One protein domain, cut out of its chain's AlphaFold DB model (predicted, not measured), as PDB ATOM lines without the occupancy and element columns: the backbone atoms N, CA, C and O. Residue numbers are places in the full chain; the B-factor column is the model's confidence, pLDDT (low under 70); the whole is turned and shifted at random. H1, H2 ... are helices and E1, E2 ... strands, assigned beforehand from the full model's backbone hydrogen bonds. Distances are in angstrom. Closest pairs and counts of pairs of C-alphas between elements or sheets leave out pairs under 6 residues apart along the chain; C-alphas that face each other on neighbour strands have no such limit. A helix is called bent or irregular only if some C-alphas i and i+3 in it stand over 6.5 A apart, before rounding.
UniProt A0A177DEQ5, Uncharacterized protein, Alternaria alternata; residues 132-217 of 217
ATOM      1  N   ARG A 132      49.993  25.610  31.016       82.12
ATOM      2  CA  ARG A 132      49.225  26.053  29.849       82.12
ATOM      3  C   ARG A 132      48.597  27.404  30.103       82.12
ATOM      4  O   ARG A 132      47.909  27.619  31.099       82.12
ATOM      5  N   GLU A 133      48.714  28.260  29.103       87.81
ATOM      6  CA  GLU A 133      48.077  29.564  29.096       87.81
ATOM      7  C   GLU A 133      46.929  29.584  28.093       87.81
ATOM      8  O   GLU A 133      46.983  28.951  27.038       87.81
ATOM      9  N   GLN A 134      45.860  30.302  28.423       90.38
ATOM     10  CA  GLN A 134      44.715  30.468  27.538       90.38
ATOM     11  C   GLN A 134      44.718  31.882  26.964       90.38
ATOM     12  O   GLN A 134      44.798  32.852  27.719       90.38
ATOM     13  N   CYS A 135      44.549  32.019  25.647       93.88
ATOM     14  CA  CYS A 135      44.309  33.335  25.066       93.88
ATOM     15  C   CYS A 135      42.988  33.898  25.604       93.88
ATOM     16  O   CYS A 135      41.929  33.272  25.502       93.88
ATOM     17  N   THR A 136      43.040  35.093  26.186       95.06
ATOM     18  CA  THR A 136      41.888  35.742  26.830       95.06
ATOM     19  C   THR A 136      40.776  36.086  25.843       95.06
ATOM     20  O   THR A 136      39.609  36.113  26.240       95.06
ATOM     21  N   ASN A 137      41.124  36.300  24.571       94.62
ATOM     22  CA  ASN A 137      40.191  36.644  23.508       94.62
ATOM     23  C   ASN A 137      39.611  35.396  22.813       94.62
ATOM     24  O   ASN A 137      38.416  35.137  22.936       94.62
ATOM     25  N   CYS A 138      40.427  34.572  22.136       94.50
ATOM     26  CA  CYS A 138      39.915  33.408  21.390       94.50
ATOM     27  C   CYS A 138      39.660  32.147  22.234       94.50
ATOM     28  O   CYS A 138      39.056  31.192  21.743       94.50
ATOM     29  N   ARG A 139      40.087  32.132  23.505       92.06
ATOM     30  CA  ARG A 139      39.942  31.004  24.447       92.06
ATOM     31  C   ARG A 139      40.686  29.724  24.052       92.06
ATOM     32  O   ARG A 139      40.443  28.671  24.645       92.06
ATOM     33  N   GLU A 140      41.615  29.813  23.108       88.25
ATOM     34  CA  GLU A 140      42.498  28.711  22.730       88.25
ATOM     35  C   GLU A 140      43.573  28.473  23.802       88.25
ATOM     36  O   GLU A 140      44.093  29.424  24.392       88.25
ATOM     37  N   TRP A 141      43.871  27.199  24.080       86.25
ATOM     38  CA  TRP A 141      44.859  26.783  25.078       86.25
ATOM     39  C   TRP A 141      46.219  26.511  24.437       86.25
ATOM     40  O   TRP A 141      46.368  25.592  23.629       86.25
ATOM     41  N   PHE A 142      47.241  27.221  24.890       86.25
ATOM     42  CA  PHE A 142      48.617  27.076  24.431       86.25
ATOM     43  C   PHE A 142      49.422  26.182  25.385       86.25
ATOM     44  O   PHE A 142      49.086  26.087  26.567       86.25
ATOM     45  N   PRO A 143      50.438  25.450  24.893       81.31
ATOM     46  CA  PRO A 143      51.274  24.592  25.737       81.31
ATOM     47  C   PRO A 143      52.026  25.342  26.843       81.31
ATOM     48  O   PRO A 143      52.221  24.777  27.914       81.31
ATOM     49  N   ASP A 144      52.433  26.578  26.553       85.38
ATOM     50  CA  ASP A 144      53.207  27.473  27.408       85.38
ATOM     51  C   ASP A 144      52.969  28.940  26.982       85.38
ATOM     52  O   ASP A 144      52.382  29.212  25.923       85.38
ATOM     53  N   GLY A 145      53.440  29.890  27.795       87.38
ATOM     54  CA  GLY A 145      53.324  31.325  27.513       87.38
ATOM     55  C   GLY A 145      54.098  31.796  26.277       87.38
ATOM     56  O   GLY A 145      53.676  32.739  25.610       87.38
ATOM     57  N   LEU A 146      55.183  31.112  25.890       91.12
ATOM     58  CA  LEU A 146      55.936  31.449  24.677       91.12
ATOM     59  C   LEU A 146      55.089  31.180  23.421       91.12
ATOM     60  O   LEU A 146      55.071  31.982  22.487       91.12
ATOM     61  N   LYS A 147      54.338  30.076  23.398       91.19
ATOM     62  CA  LYS A 147      53.395  29.760  22.318       91.19
ATOM     63  C   LYS A 147      52.212  30.720  22.280       91.19
ATOM     64  O   LYS A 147      51.828  31.124  21.182       91.19
ATOM     65  N   LEU A 148      51.680  31.128  23.434       93.81
ATOM     66  CA  LEU A 148      50.661  32.182  23.482       93.81
ATOM     67  C   LEU A 148      51.209  33.507  22.927       93.81
ATOM     68  O   LEU A 148      50.539  34.167  22.133       93.81
ATOM     69  N   GLN A 149      52.442  33.869  23.280       94.44
ATOM     70  CA  GLN A 149      53.093  35.071  22.766       94.44
ATOM     71  C   GLN A 149      53.245  35.024  21.238       94.44
ATOM     72  O   GLN A 149      52.928  36.003  20.564       94.44
ATOM     73  N   TYR A 150      53.680  33.892  20.674       95.81
ATOM     74  CA  TYR A 150      53.740  33.721  19.218       95.81
ATOM     75  C   TYR A 150      52.361  33.856  18.562       95.81
ATOM     76  O   TYR A 150      52.241  34.534  17.545       95.81
ATOM     77  N   HIS A 151      51.314  33.284  19.165       95.75
ATOM     78  CA  HIS A 151      49.944  33.456  18.682       95.75
ATOM     79  C   HIS A 151      49.524  34.932  18.666       95.75
ATOM     80  O   HIS A 151      48.999  35.409  17.665       95.75
ATOM     81  N   GLN A 152      49.794  35.685  19.732       95.12
ATOM     82  CA  GLN A 152      49.461  37.112  19.798       95.12
ATOM     83  C   GLN A 152      50.257  37.955  18.790       95.12
ATOM     84  O   GLN A 152      49.738  38.933  18.260       95.12
ATOM     85  N   GLN A 153      51.504  37.577  18.492       94.00
ATOM     86  CA  GLN A 153      52.307  38.231  17.452       94.00
ATOM     87  C   GLN A 153      51.773  37.947  16.045       94.00
ATOM     88  O   GLN A 153      51.756  38.839  15.196       94.00
ATOM     89  N   GLU A 154      51.349  36.711  15.788       94.75
ATOM     90  CA  GLU A 154      50.839  36.283  14.486       94.75
ATOM     91  C   GLU A 154      49.414  36.797  14.222       94.75
ATOM     92  O   GLU A 154      49.084  37.168  13.092       94.75
ATOM     93  N   PHE A 155      48.588  36.874  15.266       95.94
ATOM     94  CA  PHE A 155      47.192  37.309  15.221       95.94
ATOM     95  C   PHE A 155      46.958  38.535  16.123       95.94
ATOM     96  O   PHE A 155      46.219  38.449  17.104       95.94
ATOM     97  N   PRO A 156      47.557  39.694  15.797       93.44
ATOM     98  CA  PRO A 156      47.572  40.861  16.683       93.44
ATOM     99  C   PRO A 156      46.226  41.583  16.785       93.44
ATOM    100  O   PRO A 156      46.078  42.498  17.594       93.44
ATOM    101  N   ILE A 157      45.249  41.229  15.945       95.06
ATOM    102  CA  ILE A 157      43.943  41.880  15.920       95.06
ATOM    103  C   ILE A 157      42.912  40.988  16.599       95.06
ATOM    104  O   ILE A 157      42.595  39.899  16.130       95.06
ATOM    105  N   GLU A 158      42.340  41.482  17.687       95.25
ATOM    106  CA  GLU A 158      41.373  40.758  18.505       95.25
ATOM    107  C   GLU A 158      39.954  41.268  18.230       95.25
ATOM    108  O   GLU A 158      39.706  42.470  18.260       95.25
ATOM    109  N   CYS A 159      39.008  40.365  17.960       95.69
ATOM    110  CA  CYS A 159      37.582  40.680  17.935       95.69
ATOM    111  C   CYS A 159      36.881  40.040  19.141       95.69
ATOM    112  O   CYS A 159      36.512  38.864  19.100       95.69
ATOM    113  N   GLU A 160      36.644  40.837  20.184       94.12
ATOM    114  CA  GLU A 160      36.025  40.383  21.440       94.12
ATOM    115  C   GLU A 160      34.584  39.886  21.242       94.12
ATOM    116  O   GLU A 160      34.162  38.907  21.852       94.12
ATOM    117  N   GLN A 161      33.822  40.513  20.337       94.25
ATOM    118  CA  GLN A 161      32.427  40.132  20.078       94.25
ATOM    119  C   GLN A 161      32.312  38.730  19.460       94.25
ATOM    120  O   GLN A 161      31.363  38.000  19.749       94.25
ATOM    121  N   CYS A 162      33.282  38.340  18.627       94.88
ATOM    122  CA  CYS A 162      33.331  37.016  18.008       94.88
ATOM    123  C   CYS A 162      34.225  36.020  18.759       94.88
ATOM    124  O   CYS A 162      34.151  34.832  18.454       94.88
ATOM    125  N   ASN A 163      35.019  36.472  19.737       95.81
ATOM    126  CA  ASN A 163      36.062  35.688  20.407       95.81
ATOM    127  C   ASN A 163      37.035  35.055  19.397       95.81
ATOM    128  O   ASN A 163      37.251  33.843  19.404       95.81
ATOM    129  N   ILE A 164      37.583  35.861  18.483       95.81
ATOM    130  CA  ILE A 164      38.561  35.402  17.482       95.81
ATOM    131  C   ILE A 164      39.759  36.346  17.400       95.81
ATOM    132  O   ILE A 164      39.607  37.561  17.541       95.81
ATOM    133  N   CYS A 165      40.935  35.780  17.133       96.94
ATOM    134  CA  CYS A 165      42.152  36.521  16.810       96.94
ATOM    135  C   CYS A 165      42.386  36.455  15.293       96.94
ATOM    136  O   CYS A 165      42.164  35.421  14.661       96.94
ATOM    137  N   LEU A 166      42.792  37.569  14.697       95.75
ATOM    138  CA  LEU A 166      42.859  37.777  13.257       95.75
ATOM    139  C   LEU A 166      44.247  38.279  12.862       95.75
ATOM    140  O   LEU A 166      44.854  39.110  13.537       95.75
ATOM    141  N   ARG A 167      44.713  37.807  11.705       94.62
ATOM    142  CA  ARG A 167      45.842  38.411  10.996       94.62
ATOM    143  C   ARG A 167      45.403  39.713  10.333       94.62
ATOM    144  O   ARG A 167      44.231  39.848   9.974       94.62
ATOM    145  N   TYR A 168      46.354  40.608  10.070       89.50
ATOM    146  CA  TYR A 168      46.107  41.846   9.321       89.50
ATOM    147  C   TYR A 168      45.447  41.608   7.961       89.50
ATOM    148  O   TYR A 168      44.576  42.374   7.582       89.50
ATOM    149  N   ASP A 169      45.771  40.525   7.258       91.38
ATOM    150  CA  ASP A 169      45.185  40.256   5.937       91.38
ATOM    151  C   ASP A 169      43.692  39.890   6.007       91.38
ATOM    152  O   ASP A 169      42.939  40.090   5.055       91.38
ATOM    153  N   ASN A 170      43.231  39.400   7.163       94.56
ATOM    154  CA  ASN A 170      41.866  38.908   7.349       94.56
ATOM    155  C   ASN A 170      40.918  39.961   7.938       94.56
ATOM    156  O   ASN A 170      39.709  39.727   8.004       94.56
ATOM    157  N   ILE A 171      41.429  41.122   8.365       93.44
ATOM    158  CA  ILE A 171      40.610  42.122   9.062       93.44
ATOM    159  C   ILE A 171      39.527  42.715   8.162       93.44
ATOM    160  O   ILE A 171      38.409  42.918   8.623       93.44
ATOM    161  N   ALA A 172      39.829  42.974   6.886       91.06
ATOM    162  CA  ALA A 172      38.887  43.605   5.964       91.06
ATOM    163  C   ALA A 172      37.754  42.645   5.590       91.06
ATOM    164  O   ALA A 172      36.583  43.028   5.586       91.06
ATOM    165  N   TYR A 173      38.105  41.376   5.367       93.62
ATOM    166  CA  TYR A 173      37.129  40.313   5.171       93.62
ATOM    167  C   TYR A 173      36.215  40.188   6.396       93.62
ATOM    168  O   TYR A 173      34.998  40.290   6.272       93.62
ATOM    169  N   HIS A 174      36.789  40.079   7.599       95.25
ATOM    170  CA  HIS A 174      35.997  39.965   8.823       95.25
ATOM    171  C   HIS A 174      35.092  41.184   9.057       95.25
ATOM    172  O   HIS A 174      33.919  41.025   9.384       95.25
ATOM    173  N   ALA A 175      35.610  42.397   8.847       90.94
ATOM    174  CA  ALA A 175      34.866  43.638   9.046       90.94
ATOM    175  C   ALA A 175      33.657  43.780   8.115       90.94
ATOM    176  O   ALA A 175      32.677  44.437   8.463       90.94
ATOM    177  N   THR A 176      33.743  43.217   6.912       89.56
ATOM    178  CA  THR A 176      32.699  43.349   5.893       89.56
ATOM    179  C   THR A 176      31.686  42.210   5.927       89.56
ATOM    180  O   THR A 176      30.520  42.443   5.602       89.56
ATOM    181  N   ASP A 177      32.107  41.017   6.346       94.06
ATOM    182  CA  ASP A 177      31.245  39.840   6.506       94.06
ATOM    183  C   ASP A 177      30.476  39.873   7.839       94.06
ATOM    184  O   ASP A 177      29.285  39.559   7.899       94.06
ATOM    185  N   VAL A 178      31.121  40.345   8.914       93.06
ATOM    186  CA  VAL A 178      30.514  40.450  10.245       93.06
ATOM    187  C   VAL A 178      30.134  41.895  10.548       93.06
ATOM    188  O   VAL A 178      30.974  42.779  10.707       93.06
ATOM    189  N   LYS A 179      28.826  42.137  10.667       90.56
ATOM    190  CA  LYS A 179      28.273  43.460  10.978       90.56
ATOM    191  C   LYS A 179      28.414  43.792  12.459       90.56
ATOM    192  O   LYS A 179      27.466  43.663  13.229       90.56
ATOM    193  N   HIS A 180      29.593  44.266  12.832       93.19
ATOM    194  CA  HIS A 180      29.812  44.887  14.134       93.19
ATOM    195  C   HIS A 180      29.202  46.288  14.167       93.19
ATOM    196  O   HIS A 180      29.206  47.009  13.169       93.19
ATOM    197  N   GLU A 181      28.664  46.691  15.316       92.31
ATOM    198  CA  GLU A 181      28.158  48.058  15.522       92.31
ATOM    199  C   GLU A 181      29.311  49.077  15.472       92.31
ATOM    200  O   GLU A 181      29.157  50.184  14.964       92.31
ATOM    201  N   ARG A 182      30.496  48.679  15.947       92.81
ATOM    202  CA  ARG A 182      31.708  49.503  16.030       92.81
ATOM    203  C   ARG A 182      32.906  48.776  15.428       92.81
ATOM    204  O   ARG A 182      32.849  47.576  15.166       92.81
ATOM    205  N   CYS A 183      34.002  49.498  15.226       93.50
ATOM    206  CA  CYS A 183      35.273  48.879  14.882       93.50
ATOM    207  C   CYS A 183      35.714  47.938  16.011       93.50
ATOM    208  O   CYS A 183      35.793  48.347  17.165       93.50
ATOM    209  N   PHE A 184      35.983  46.677  15.674       93.94
ATOM    210  CA  PHE A 184      36.408  45.660  16.639       93.94
ATOM    211  C   PHE A 184      37.888  45.789  17.025       93.94
ATOM    212  O   PHE A 184      38.319  45.143  17.969       93.94
ATOM    213  N   VAL A 185      38.668  46.613  16.316       92.25
ATOM    214  CA  VAL A 185      40.074  46.854  16.653       92.25
ATOM    215  C   VAL A 185      40.146  47.633  17.963       92.25
ATOM    216  O   VAL A 185      39.602  48.735  18.078       92.25
ATOM    217  N   ARG A 186      40.833  47.061  18.954       89.44
ATOM    218  CA  ARG A 186      40.943  47.624  20.302       89.44
ATOM    219  C   ARG A 186      41.484  49.057  20.270       89.44
ATOM    220  O   ARG A 186      42.485  49.346  19.623       89.44
ATOM    221  N   GLY A 187      40.802  49.958  20.978       89.81
ATOM    222  CA  GLY A 187      41.131  51.387  21.015       89.81
ATOM    223  C   GLY A 187      40.587  52.205  19.837       89.81
ATOM    224  O   GLY A 187      40.706  53.428  19.849       89.81
ATOM    225  N   CYS A 188      39.949  51.583  18.839       92.62
ATOM    226  CA  CYS A 188      39.290  52.327  17.775       92.62
ATOM    227  C   CYS A 188      37.864  52.727  18.171       92.62
ATOM    228  O   CYS A 188      36.991  51.887  18.366       92.62
ATOM    229  N   GLU A 189      37.586  54.028  18.218       91.81
ATOM    230  CA  GLU A 189      36.268  54.523  18.632       91.81
ATOM    231  C   GLU A 189      35.217  54.539  17.515       91.81
ATOM    232  O   GLU A 189      34.059  54.862  17.780       91.81
ATOM    233  N   SER A 190      35.593  54.183  16.281       91.31
ATOM    234  CA  SER A 190      34.722  54.318  15.108       91.31
ATOM    235  C   SER A 190      33.464  53.459  15.210       91.31
ATOM    236  O   SER A 190      33.520  52.278  15.546       91.31
ATOM    237  N   ASP A 191      32.329  54.070  14.888       92.12
ATOM    238  CA  ASP A 191      31.002  53.464  14.933       92.12
ATOM    239  C   ASP A 191      30.478  53.282  13.500       92.12
ATOM    240  O   ASP A 191      30.290  54.238  12.740       92.12
ATOM    241  N   TYR A 192      30.299  52.023  13.105       87.75
ATOM    242  CA  TYR A 192      29.878  51.656  11.757       87.75
ATOM    243  C   TYR A 192      28.382  51.829  11.547       87.75
ATOM    244  O   TYR A 192      27.964  52.095  10.411       87.75
ATOM    245  N   ARG A 193      27.585  51.714  12.613       86.00
ATOM    246  CA  ARG A 193      26.143  51.946  12.556       86.00
ATOM    247  C   ARG A 193      25.866  53.414  12.280       86.00
ATOM    248  O   ARG A 193      25.159  53.727  11.322       86.00
ATOM    249  N   THR A 194      26.422  54.308  13.096       85.94
ATOM    250  CA  THR A 194      26.051  55.732  13.065       85.94
ATOM    251  C   THR A 194      26.657  56.478  11.883       85.94
ATOM    252  O   THR A 194      25.962  57.272  11.250       85.94
ATOM    253  N   VAL A 195      27.917  56.207  11.529       79.94
ATOM    254  CA  VAL A 195      28.616  56.972  10.479       79.94
ATOM    255  C   VAL A 195      28.385  56.392   9.083       79.94
ATOM    256  O   VAL A 195      28.278  57.128   8.102       79.94
ATOM    257  N   GLY A 196      28.327  55.063   8.976       76.94
ATOM    258  CA  GLY A 196      28.367  54.364   7.691       76.94
ATOM    259  C   GLY A 196      27.135  53.529   7.358       76.94
ATOM    260  O   GLY A 196      27.036  53.084   6.213       76.94
ATOM    261  N   ASN A 197      26.231  53.280   8.314       87.06
ATOM    262  CA  ASN A 197      25.147  52.294   8.207       87.06
ATOM    263  C   ASN A 197      25.633  50.951   7.614       87.06
ATOM    264  O   ASN A 197      25.030  50.413   6.682       87.06
ATOM    265  N   TRP A 198      26.791  50.461   8.076       88.44
ATOM    266  CA  TRP A 198      27.467  49.246   7.578       88.44
ATOM    267  C   TRP A 198      27.743  49.199   6.069       88.44
ATOM    268  O   TRP A 198      27.873  48.119   5.486       88.44
ATOM    269  N   ARG A 199      27.840  50.347   5.389       89.31
ATOM    270  CA  ARG A 199      28.237  50.366   3.976       89.31
ATOM    271  C   ARG A 199      29.615  49.724   3.831       89.31
ATOM    272  O   ARG A 199      30.598  50.262   4.333       89.31
ATOM    273  N   HIS A 200      29.679  48.626   3.078       89.31
ATOM    274  CA  HIS A 200      30.888  47.825   2.855       89.31
ATOM    275  C   HIS A 200      32.118  48.694   2.548       89.31
ATOM    276  O   HIS A 200      33.107  48.641   3.264       89.31
ATOM    277  N   ARG A 201      32.007  49.606   1.567       90.50
ATOM    278  CA  ARG A 201      33.096  50.518   1.166       90.50
ATOM    279  C   ARG A 201      33.581  51.464   2.269       90.50
ATOM    280  O   ARG A 201      34.700  51.958   2.178       90.50
ATOM    281  N   TYR A 202      32.731  51.809   3.239       91.88
ATOM    282  CA  TYR A 202      33.116  52.654   4.372       91.88
ATOM    283  C   TYR A 202      33.894  51.835   5.401       91.88
ATOM    284  O   TYR A 202      34.988  52.235   5.793       91.88
ATOM    285  N   VAL A 203      33.352  50.675   5.780       91.00
ATOM    286  CA  VAL A 203      33.961  49.766   6.761       91.00
ATOM    287  C   VAL A 203      35.314  49.261   6.264       91.00
ATOM    288  O   VAL A 203      36.320  49.423   6.947       91.00
ATOM    289  N   GLU A 204      35.362  48.743   5.039       91.19
ATOM    290  CA  GLU A 204      36.587  48.252   4.406       91.19
ATOM    291  C   GLU A 204      37.667  49.340   4.350       91.19
ATOM    292  O   GLU A 204      38.789  49.129   4.802       91.19
ATOM    293  N   ARG A 205      37.319  50.546   3.881       91.88
ATOM    294  CA  ARG A 205      38.255  51.679   3.809       91.88
ATOM    295  C   ARG A 205      38.739  52.127   5.182       91.88
ATOM    296  O   ARG A 205      39.900  52.495   5.312       91.88
ATOM    297  N   HIS A 206      37.865  52.143   6.186       93.25
ATOM    298  CA  HIS A 206      38.259  52.483   7.549       93.25
ATOM    299  C   HIS A 206      39.307  51.493   8.064       93.25
ATOM    300  O   HIS A 206      40.348  51.911   8.566       93.25
ATOM    301  N   VAL A 207      39.047  50.194   7.901       91.94
ATOM    302  CA  VAL A 207      39.920  49.142   8.420       91.94
ATOM    303  C   VAL A 207      41.238  49.073   7.649       91.94
ATOM    304  O   VAL A 207      42.297  49.117   8.269       91.94
ATOM    305  N   LEU A 208      41.197  49.051   6.315       90.31
ATOM    306  CA  LEU A 208      42.405  49.051   5.484       90.31
ATOM    307  C   LEU A 208      43.197  50.358   5.599       90.31
ATOM    308  O   LEU A 208      44.414  50.357   5.510       90.31
ATOM    309  N   GLY A 209      42.525  51.491   5.802       89.25
ATOM    310  CA  GLY A 209      43.191  52.790   5.878       89.25
ATOM    311  C   GLY A 209      43.815  53.100   7.236       89.25
ATOM    312  O   GLY A 209      44.714  53.931   7.297       89.25
ATOM    313  N   ARG A 210      43.324  52.496   8.328       89.38
ATOM    314  CA  ARG A 210      43.788  52.817   9.691       89.38
ATOM    315  C   ARG A 210      44.475  51.662  10.406       89.38
ATOM    316  O   ARG A 210      45.345  51.930  11.230       89.38
ATOM    317  N   HIS A 211      44.115  50.419  10.088       89.81
ATOM    318  CA  HIS A 211      44.448  49.252  10.914       89.81
ATOM    319  C   HIS A 211      45.294  48.185  10.210       89.81
ATOM    320  O   HIS A 211      45.611  47.179  10.833       89.81
ATOM    321  N   THR A 212      45.702  48.371   8.951       82.75
ATOM    322  CA  THR A 212      46.788  47.564   8.352       82.75
ATOM    323  C   THR A 212      48.151  48.176   8.687       82.75
ATOM    324  O   THR A 212      48.222  49.384   8.884       82.75
ATOM    325  N   GLN A 213      49.220  47.365   8.737       65.62
ATOM    326  CA  GLN A 213      50.596  47.647   9.225       65.62
ATOM    327  C   GLN A 213      51.299  48.965   8.801       65.62
ATOM    328  O   GLN A 213      52.420  49.212   9.231       65.62
ATOM    329  N   GLN A 214      50.689  49.833   7.995       50.84
ATOM    330  CA  GLN A 214      51.293  51.050   7.442       50.84
ATOM    331  C   GLN A 214      51.111  52.328   8.285       50.84
ATOM    332  O   GLN A 214      51.580  53.383   7.871       50.84
ATOM    333  N   SER A 215      50.474  52.267   9.458       46.00
ATOM    334  CA  SER A 215      50.200  53.469  10.276       46.00
ATOM    335  C   SER A 215      51.194  53.728  11.420       46.00
ATOM    336  O   SER A 215      50.996  54.682  12.166       46.00
ATOM    337  N   TYR A 216      52.233  52.903  11.592       42.53
ATOM    338  CA  TYR A 216      53.252  53.094  12.634       42.53
ATOM    339  C   TYR A 216      54.580  53.541  12.014       42.53
ATOM    340  O   TYR A 216      55.486  52.735  11.802       42.53
ATOM    341  N   HIS A 217      54.664  54.839  11.729       41.06
ATOM    342  CA  HIS A 217      55.910  55.596  11.632       41.06
ATOM    343  C   HIS A 217      55.867  56.730  12.652       41.06
ATOM    344  O   HIS A 217      54.800  57.379  12.749       41.06
TER     345      HIS A 217
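What this domain is: This is residues 132 to 217 of the 217 residues of an uncharacterized protein of Alternaria alternata (UniProt A0A177DEQ5). A small hairpin of two short strands, E1 and E2, sits in the middle of a long body; towards one end lie H1 and the folded-back stretch 132 to 144, towards the other H2 and H4 side by side, with the short H3 near the start of H4. The printed part has 86 residues, in the order H1, E1, E2, H2, H3, H4; the two-strand sheet, order E1 - E2, is antiparallel. The class is mostly helix, though under half of the residues are in named elements. It is only just compact, close to loose, with a radius of gyration of the C-alphas of 13.9 A, and spans 42 by 29 by 19 A.

Where its parts are: Start at residues 133 to 134, which pair antiparallel with 141 to 142. Find C-alpha 145 at (53.324, 31.325, 27.513); H1 runs from there to 154, 14.2 A. E1 is residues 157 to 159 and E2 164 to 166. H2, residues 168 to 177, 15.3 A, is irregular: C-alphas 169 and 172 are 7.1 A apart. H3 is residues 192 to 196. H4, residues 200 to 210, 15.4 A, ends at C-alpha (43.788, 52.817, 9.691).

How they stand to each other: In the E1 and E2 hairpin, look for N 159 and O 164 at 2.9 A and N 166 and O 157 at 2.7 A. H2 and H4 touch at a shallow tilt of 24 degrees, opposite ways; their closest C-alphas, Ala 172 and Glu 204, are 5.4 A apart. H3 and H4 only just touch, with 3 pairs of C-alphas within 8 A, the closest Gly 196 and Tyr 202 at 6.0 A. H1 is apart from H2, H3 and H4. Each O i to N i+4 pair is within hydrogen-bond range in H1, H3 and H4, and 4 of 6 in H2.

The domain as a whole: The C-alphas farthest apart, Pro 143 and Val 195, are 42.4 A apart. The printed part has no cut. The link from H2 to H3, 14 residues, is long. Confidence is low, under 70, at residues 213 to 217.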